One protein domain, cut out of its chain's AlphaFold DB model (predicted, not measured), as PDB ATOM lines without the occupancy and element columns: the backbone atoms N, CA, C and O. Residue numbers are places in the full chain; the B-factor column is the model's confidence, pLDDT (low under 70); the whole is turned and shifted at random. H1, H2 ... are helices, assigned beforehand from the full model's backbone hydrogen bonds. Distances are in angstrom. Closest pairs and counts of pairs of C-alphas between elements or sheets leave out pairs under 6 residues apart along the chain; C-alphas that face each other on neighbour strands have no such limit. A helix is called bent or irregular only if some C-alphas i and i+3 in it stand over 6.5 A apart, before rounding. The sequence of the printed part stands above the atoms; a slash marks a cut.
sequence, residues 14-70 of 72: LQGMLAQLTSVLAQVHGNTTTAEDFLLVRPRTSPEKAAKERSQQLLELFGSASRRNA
ATOM      1  N   LEU A  14     -12.018 -50.458 -22.577       83.06
ATOM      2  CA  LEU A  14     -11.124 -50.397 -23.734       83.06
ATOM      3  C   LEU A  14      -9.859 -49.601 -23.400       83.06
ATOM      4  O   LEU A  14      -8.748 -50.019 -23.724       83.06
ATOM      5  N   GLN A  15     -10.018 -48.490 -22.685       84.56
ATOM      6  CA  GLN A  15      -8.900 -47.698 -22.188       84.56
ATOM      7  C   GLN A  15      -8.006 -48.499 -21.231       84.56
ATOM      8  O   GLN A  15      -6.783 -48.460 -21.356       84.56
ATOM      9  N   GLY A  16      -8.603 -49.236 -20.290       84.56
ATOM     10  CA  GLY A  16      -7.864 -50.079 -19.351       84.56
ATOM     11  C   GLY A  16      -7.072 -51.176 -20.059       84.56
ATOM     12  O   GLY A  16      -5.899 -51.380 -19.754       84.56
ATOM     13  N   MET A  17      -7.677 -51.829 -21.053       87.25
ATOM     14  CA  MET A  17      -7.008 -52.852 -21.858       87.25
ATOM     15  C   MET A  17      -5.806 -52.282 -22.623       87.25
ATOM     16  O   MET A  17      -4.724 -52.865 -22.583       87.25
ATOM     17  N   LEU A  18      -5.966 -51.128 -23.282       88.81
ATOM     18  CA  LEU A  18      -4.864 -50.467 -23.988       88.81
ATOM     19  C   LEU A  18      -3.719 -50.119 -23.034       88.81
ATOM     20  O   LEU A  18      -2.564 -50.398 -23.345       88.81
ATOM     21  N   ALA A  19      -4.048 -49.585 -21.859       88.19
ATOM     22  CA  ALA A  19      -3.069 -49.198 -20.855       88.19
ATOM     23  C   ALA A  19      -2.283 -50.401 -20.294       88.19
ATOM     24  O   ALA A  19      -1.076 -50.315 -20.056       88.19
ATOM     25  N   GLN A  20      -2.945 -51.550 -20.124       88.88
ATOM     26  CA  GLN A  20      -2.295 -52.802 -19.733       88.88
ATOM     27  C   GLN A  20      -1.360 -53.325 -20.828       88.88
ATOM     28  O   GLN A  20      -0.218 -53.675 -20.536       88.88
ATOM     29  N   LEU A  21      -1.806 -53.331 -22.089       90.94
ATOM     30  CA  LEU A  21      -0.983 -53.771 -23.220       90.94
ATOM     31  C   LEU A  21       0.289 -52.927 -23.352       90.94
ATOM     32  O   LEU A  21       1.385 -53.469 -23.495       90.94
ATOM     33  N   THR A  22       0.168 -51.604 -23.242       89.06
ATOM     34  CA  THR A  22       1.324 -50.701 -23.295       89.06
ATOM     35  C   THR A  22       2.229 -50.852 -22.078       89.06
ATOM     36  O   THR A  22       3.446 -50.769 -22.221       89.06
ATOM     37  N   SER A  23       1.668 -51.137 -20.898       90.12
ATOM     38  CA  SER A  23       2.457 -51.431 -19.698       90.12
ATOM     39  C   SER A  23       3.308 -52.686 -19.868       90.12
ATOM     40  O   SER A  23       4.479 -52.667 -19.502       90.12
ATOM     41  N   VAL A  24       2.757 -53.758 -20.445       90.94
ATOM     42  CA  VAL A  24       3.510 -54.995 -20.709       90.94
ATOM     43  C   VAL A  24       4.642 -54.733 -21.700       90.94
ATOM     44  O   VAL A  24       5.777 -55.140 -21.460       90.94
ATOM     45  N   LEU A  25       4.371 -53.997 -22.782       91.12
ATOM     46  CA  LEU A  25       5.407 -53.607 -23.744       91.12
ATOM     47  C   LEU A  25       6.513 -52.782 -23.076       91.12
ATOM     48  O   LEU A  25       7.695 -53.041 -23.286       91.12
ATOM     49  N   ALA A  26       6.146 -51.819 -22.234       89.31
ATOM     50  CA  ALA A  26       7.113 -50.989 -21.533       89.31
ATOM     51  C   ALA A  26       7.992 -51.803 -20.566       89.31
ATOM     52  O   ALA A  26       9.204 -51.588 -20.527       89.31
ATOM     53  N   GLN A  27       7.414 -52.777 -19.859       88.62
ATOM     54  CA  GLN A  27       8.148 -53.686 -18.974       88.62
ATOM     55  C   GLN A  27       9.144 -54.568 -19.732       88.62
ATOM     56  O   GLN A  27      10.273 -54.736 -19.279       88.62
ATOM     57  N   VAL A  28       8.771 -55.079 -20.911       90.94
ATOM     58  CA  VAL A  28       9.687 -55.841 -21.783       90.94
ATOM     59  C   VAL A  28      10.901 -55.000 -22.190       90.94
ATOM     60  O   VAL A  28      12.006 -55.524 -22.314       90.94
ATOM     61  N   HIS A  29      10.722 -53.689 -22.340       87.56
ATOM     62  CA  HIS A  29      11.802 -52.748 -22.640       87.56
ATOM     63  C   HIS A  29      12.579 -52.254 -21.407       87.56
ATOM     64  O   HIS A  29      13.472 -51.423 -21.553       87.56
ATOM     65  N   GLY A  30      12.281 -52.759 -20.205       88.38
ATOM     66  CA  GLY A  30      12.959 -52.366 -18.966       88.38
ATOM     67  C   GLY A  30      12.519 -51.011 -18.406       88.38
ATOM     68  O   GLY A  30      13.194 -50.460 -17.538       88.38
ATOM     69  N   ASN A  31      11.396 -50.464 -18.878       87.50
ATOM     70  CA  ASN A  31      10.842 -49.228 -18.335       87.50
ATOM     71  C   ASN A  31      10.098 -49.507 -17.021       87.50
ATOM     72  O   ASN A  31       9.434 -50.531 -16.867       87.50
ATOM     73  N   THR A  32      10.150 -48.558 -16.086       86.00
ATOM     74  CA  THR A  32       9.462 -48.634 -14.784       86.00
ATOM     75  C   THR A  32       8.024 -48.109 -14.830       86.00
ATOM     76  O   THR A  32       7.454 -47.793 -13.788       86.00
ATOM     77  N   THR A  33       7.448 -47.950 -16.023       84.44
ATOM     78  CA  THR A  33       6.094 -47.416 -16.194       84.44
ATOM     79  C   THR A  33       5.036 -48.479 -15.920       84.44
ATOM     80  O   THR A  33       5.227 -49.678 -16.140       84.44
ATOM     81  N   THR A  34       3.893 -48.017 -15.439       83.44
ATOM     82  CA  THR A  34       2.740 -48.829 -15.054       83.44
ATOM     83  C   THR A  34       1.557 -48.542 -15.971       83.44
ATOM     84  O   THR A  34       1.534 -47.542 -16.687       83.44
ATOM     85  N   ALA A  35       0.533 -49.397 -15.947       81.56
ATOM     86  CA  ALA A  35      -0.689 -49.164 -16.718       81.56
ATOM     87  C   ALA A  35      -1.359 -47.819 -16.371       81.56
ATOM     88  O   ALA A  35      -1.954 -47.190 -17.238       81.56
ATOM     89  N   GLU A  36      -1.222 -47.336 -15.135       82.12
ATOM     90  CA  GLU A  36      -1.784 -46.047 -14.714       82.12
ATOM     91  C   GLU A  36      -1.182 -44.864 -15.487       82.12
ATOM     92  O   GLU A  36      -1.893 -43.907 -15.803       82.12
ATOM     93  N   ASP A  37       0.090 -44.972 -15.878       81.19
ATOM     94  CA  ASP A  37       0.804 -43.954 -16.657       81.19
ATOM     95  C   ASP A  37       0.295 -43.854 -18.104       81.19
ATOM     96  O   ASP A  37       0.469 -42.829 -18.763       81.19
ATOM     97  N   PHE A  38      -0.373 -44.902 -18.595       80.69
ATOM     98  CA  PHE A  38      -0.921 -44.986 -19.950       80.69
ATOM     99  C   PHE A  38      -2.428 -44.696 -20.019       80.69
ATOM    100  O   PHE A  38      -3.038 -44.796 -21.088       80.69
ATOM    101  N   LEU A  39      -3.061 -44.315 -18.904       79.62
ATOM    102  CA  LEU A  39      -4.472 -43.933 -18.894       79.62
ATOM    103  C   LEU A  39      -4.684 -42.596 -19.625       79.62
ATOM    104  O   LEU A  39      -4.351 -41.528 -19.116       79.62
ATOM    105  N   LEU A  40      -5.319 -42.663 -20.799       73.00
ATOM    106  CA  LEU A  40      -5.678 -41.501 -21.628       73.00
ATOM    107  C   LEU A  40      -6.636 -40.520 -20.927       73.00
ATOM    108  O   LEU A  40      -6.517 -39.305 -21.068       73.00
ATOM    109  N   VAL A  41      -7.578 -41.049 -20.151       71.62
ATOM    110  CA  VAL A  41      -8.480 -40.306 -19.273       71.62
ATOM    111  C   VAL A  41      -8.181 -40.725 -17.843       71.62
ATOM    112  O   VAL A  41      -8.425 -41.870 -17.456       71.62
ATOM    113  N   ARG A  42      -7.651 -39.801 -17.038       66.69
ATOM    114  CA  ARG A  42      -7.457 -40.071 -15.612       66.69
ATOM    115  C   ARG A  42      -8.824 -40.264 -14.957       66.69
ATOM    116  O   ARG A  42      -9.701 -39.416 -15.160       66.69
ATOM    117  N   PRO A  43      -9.027 -41.332 -14.167       63.09
ATOM    118  CA  PRO A  43     -10.231 -41.446 -13.365       63.09
ATOM    119  C   PRO A  43     -10.320 -40.190 -12.501       63.09
ATOM    120  O   PRO A  43      -9.350 -39.810 -11.844       63.09
ATOM    121  N   ARG A  44     -11.463 -39.496 -12.549       62.03
ATOM    122  CA  ARG A  44     -11.696 -38.351 -11.669       62.03
ATOM    123  C   ARG A  44     -11.536 -38.858 -10.239       62.03
ATOM    124  O   ARG A  44     -12.341 -39.675  -9.795       62.03
ATOM    125  N   THR A  45     -10.494 -38.402  -9.545       61.50
ATOM    126  CA  THR A  45     -10.329 -38.657  -8.115       61.50
ATOM    127  C   THR A  45     -11.640 -38.274  -7.444       61.50
ATOM    128  O   THR A  45     -12.163 -37.186  -7.710       61.50
ATOM    129  N   SER A  46     -12.218 -39.172  -6.641       70.94
ATOM    130  CA  SER A  46     -13.472 -38.840  -5.971       70.94
ATOM    131  C   SER A  46     -13.258 -37.559  -5.154       70.94
ATOM    132  O   SER A  46     -12.199 -37.402  -4.530       70.94
ATOM    133  N   PRO A  47     -14.217 -36.618  -5.167       69.12
ATOM    134  CA  PRO A  47     -14.056 -35.336  -4.482       69.12
ATOM    135  C   PRO A  47     -13.739 -35.528  -2.991       69.12
ATOM    136  O   PRO A  47     -12.982 -34.753  -2.415       69.12
ATOM    137  N   GLU A  48     -14.234 -36.614  -2.395       76.06
ATOM    138  CA  GLU A  48     -13.960 -37.026  -1.017       76.06
ATOM    139  C   GLU A  48     -12.489 -37.387  -0.770       76.06
ATOM    140  O   GLU A  48     -11.908 -36.948   0.222       76.06
ATOM    141  N   LYS A  49     -11.856 -38.151  -1.674       76.81
ATOM    142  CA  LYS A  49     -10.430 -38.496  -1.555       76.81
ATOM    143  C   LYS A  49      -9.557 -37.252  -1.697       76.81
ATOM    144  O   LYS A  49      -8.677 -37.037  -0.872       76.81
ATOM    145  N   ALA A  50      -9.875 -36.389  -2.662       77.94
ATOM    146  CA  ALA A  50      -9.165 -35.128  -2.856       77.94
ATOM    147  C   ALA A  50      -9.315 -34.177  -1.652       77.94
ATOM    148  O   ALA A  50      -8.358 -33.511  -1.257       77.94
ATOM    149  N   ALA A  51     -10.504 -34.117  -1.044       79.75
ATOM    150  CA  ALA A  51     -10.739 -33.334   0.167       79.75
ATOM    151  C   ALA A  51      -9.947 -33.878   1.366       79.75
ATOM    152  O   ALA A  51      -9.379 -33.093   2.125       79.75
ATOM    153  N   LYS A  52      -9.866 -35.207   1.510       84.81
ATOM    154  CA  LYS A  52      -9.097 -35.871   2.570       84.81
ATOM    155  C   LYS A  52      -7.590 -35.648   2.430       84.81
ATOM    156  O   LYS A  52      -6.932 -35.333   3.413       84.81
ATOM    157  N   GLU A  53      -7.045 -35.771   1.225       85.06
ATOM    158  CA  GLU A  53      -5.620 -35.511   0.974       85.06
ATOM    159  C   GLU A  53      -5.265 -34.046   1.260       85.06
ATOM    160  O   GLU A  53      -4.286 -33.761   1.948       85.06
ATOM    161  N   ARG A  54      -6.105 -33.102   0.814       83.69
ATOM    162  CA  ARG A  54      -5.906 -31.674   1.105       83.69
ATOM    163  C   ARG A  54      -5.995 -31.358   2.594       83.69
ATOM    164  O   ARG A  54      -5.207 -30.554   3.083       83.69
ATOM    165  N   SER A  55      -6.940 -31.954   3.321       86.69
ATOM    166  CA  SER A  55      -7.066 -31.705   4.761       86.69
ATOM    167  C   SER A  55      -5.869 -32.253   5.539       86.69
ATOM    168  O   SER A  55      -5.397 -31.586   6.458       86.69
ATOM    169  N   GLN A  56      -5.322 -33.401   5.130       88.56
ATOM    170  CA  GLN A  56      -4.087 -33.953   5.691       88.56
ATOM    171  C   GLN A  56      -2.888 -33.029   5.444       88.56
ATOM    172  O   GLN A  56      -2.189 -32.683   6.393       88.56
ATOM    173  N   GLN A  57      -2.711 -32.541   4.213       87.31
ATOM    174  CA  GLN A  57      -1.648 -31.585   3.877       87.31
ATOM    175  C   GLN A  57      -1.753 -30.293   4.699       87.31
ATOM    176  O   GLN A  57      -0.753 -29.794   5.215       87.31
ATOM    177  N   LEU A  58      -2.964 -29.755   4.872       90.00
ATOM    178  CA  LEU A  58      -3.184 -28.573   5.708       90.00
ATOM    179  C   LEU A  58      -2.831 -28.843   7.173       90.00
ATOM    180  O   LEU A  58      -2.179 -28.012   7.804       90.00
ATOM    181  N   LEU A  59      -3.217 -30.000   7.711       91.00
ATOM    182  CA  LEU A  59      -2.913 -30.374   9.090       91.00
ATOM    183  C   LEU A  59      -1.400 -30.475   9.330       91.00
ATOM    184  O   LEU A  59      -0.902 -29.992  10.347       91.00
ATOM    185  N   GLU A  60      -0.658 -31.045   8.381       90.69
ATOM    186  CA  GLU A  60       0.805 -31.125   8.437       90.69
ATOM    187  C   GLU A  60       1.455 -29.739   8.404       90.69
ATOM    188  O   GLU A  60       2.346 -29.454   9.212       90.69
ATOM    189  N   LEU A  61       0.973 -28.848   7.530       88.94
ATOM    190  CA  LEU A  61       1.445 -27.466   7.454       88.94
ATOM    191  C   LEU A  61       1.209 -26.729   8.776       88.94
ATOM    192  O   LEU A  61       2.154 -26.156   9.324       88.94
ATOM    193  N   PHE A  62       0.003 -26.812   9.345       88.56
ATOM    194  CA  PHE A  62      -0.304 -26.212  10.646       88.56
ATOM    195  C   PHE A  62       0.535 -26.814  11.776       88.56
ATOM    196  O   PHE A  62       1.075 -26.074  12.597       88.56
ATOM    197  N   GLY A  63       0.706 -28.137  11.808       88.56
ATOM    198  CA  GLY A  63       1.540 -28.809  12.805       88.56
ATOM    199  C   GLY A  63       3.022 -28.432  12.695       88.56
ATOM    200  O   GLY A  63       3.714 -28.299  13.707       88.56
ATOM    201  N   SER A  64       3.530 -28.226  11.479       88.31
ATOM    202  CA  SER A  64       4.895 -27.740  11.248       88.31
ATOM    203  C   SER A  64       5.068 -26.283  11.694       88.31
ATOM    204  O   SER A  64       6.037 -25.970  12.383       88.31
ATOM    205  N   ALA A  65       4.105 -25.410  11.386       85.12
ATOM    206  CA  ALA A  65       4.135 -24.001  11.768       85.12
ATOM    207  C   ALA A  65       3.980 -23.815  13.284       85.12
ATOM    208  O   ALA A  65       4.715 -23.037  13.882       85.12
ATOM    209  N   SER A  66       3.085 -24.576  13.918       85.88
ATOM    210  CA  SER A  66       2.878 -24.546  15.370       85.88
ATOM    211  C   SER A  66       4.147 -24.936  16.129       85.88
ATOM    212  O   SER A  66       4.591 -24.203  17.009       85.88
ATOM    213  N   ARG A  67       4.809 -26.032  15.725       87.31
ATOM    214  CA  ARG A  67       6.095 -26.438  16.316       87.31
ATOM    215  C   ARG A  67       7.188 -25.392  16.121       87.31
ATOM    216  O   ARG A  67       7.970 -25.167  17.035       87.31
ATOM    217  N   ARG A  68       7.229 -24.739  14.957       82.38
ATOM    218  CA  ARG A  68       8.170 -23.640  14.691       82.38
ATOM    219  C   ARG A  68       7.900 -22.417  15.568       82.38
ATOM    220  O   ARG A  68       8.856 -21.819  16.035       82.38
ATOM    221  N   ASN A  69       6.636 -22.078  15.811       71.62
ATOM    222  CA  ASN A  69       6.262 -20.954  16.672       71.62
ATOM    223  C   ASN A  69       6.470 -21.250  18.164       71.62
ATOM    224  O   ASN A  69       6.754 -20.334  18.915       71.62
ATOM    225  N   ALA A  70       6.326 -22.504  18.598       74.12
ATOM    226  CA  ALA A  70       6.569 -22.905  19.987       74.12
ATOM    227  C   ALA A  70       8.064 -23.055  20.330       74.12
ATOM    228  O   ALA A  70       8.419 -23.119  21.503       74.12
TER     229      ALA A  70
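What this domain is: This is residues 14 to 70 of the 72 residues of an uncharacterized protein of Stenotrophomonas sp (UniProt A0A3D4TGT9). The model is a small head with one long free arm: helix H1 with the very short helix H2 packed on its side, the chain folding back between them, and then helix H3 sticking out far from both. Residues 42 to 70, of which 47 to 70 belong to H3, stand free. The printed part has 57 residues with three named helices, in the order H1, H2, H3, and no named strand; the class is all helix. The whole is extended, with a radius of gyration of the C-alphas of 18.6 A, and its flat outline spans 53 by 27 by 10 A.

How they stand to each other: H1, residues 14 to 28, and H2, residues 35 to 38, touch, with 13 pairs of C-alphas within 8 A. Their closest C-alphas are those of Ala 19 and Ala 35, 4.8 A apart, and their centres are 7.5 A apart. H3, residues 47 to 70, is apart from H1 and from H2. In H1 and H3 every O i to N i+4 pair is within hydrogen-bond range; H2 is too short for such a pair, and its one O i to N i+3 pair is within range.

Where its parts are: H1 begins at C-alpha 14 at (-11.124, -50.397, -23.734) and measures 21.6 A from first to last C-alpha. H2 has four residues and begins at C-alpha 35 at (-0.689, -49.164, -16.718). H3 measures 34.3 A and ends at C-alpha 70 at (6.569, -22.905, 19.987). No helix is bent.

The domain as a whole: The two C-alphas farthest apart are those of Leu 14 and Ala 70, 54.6 A. The printed part has no cut. The links from H1 to H2, six residues, and from H2 to H3, eight residues, are both short. The mean pLDDT of the printed part is 82.9, and residues 42 to 45 and residue 47 are under 70.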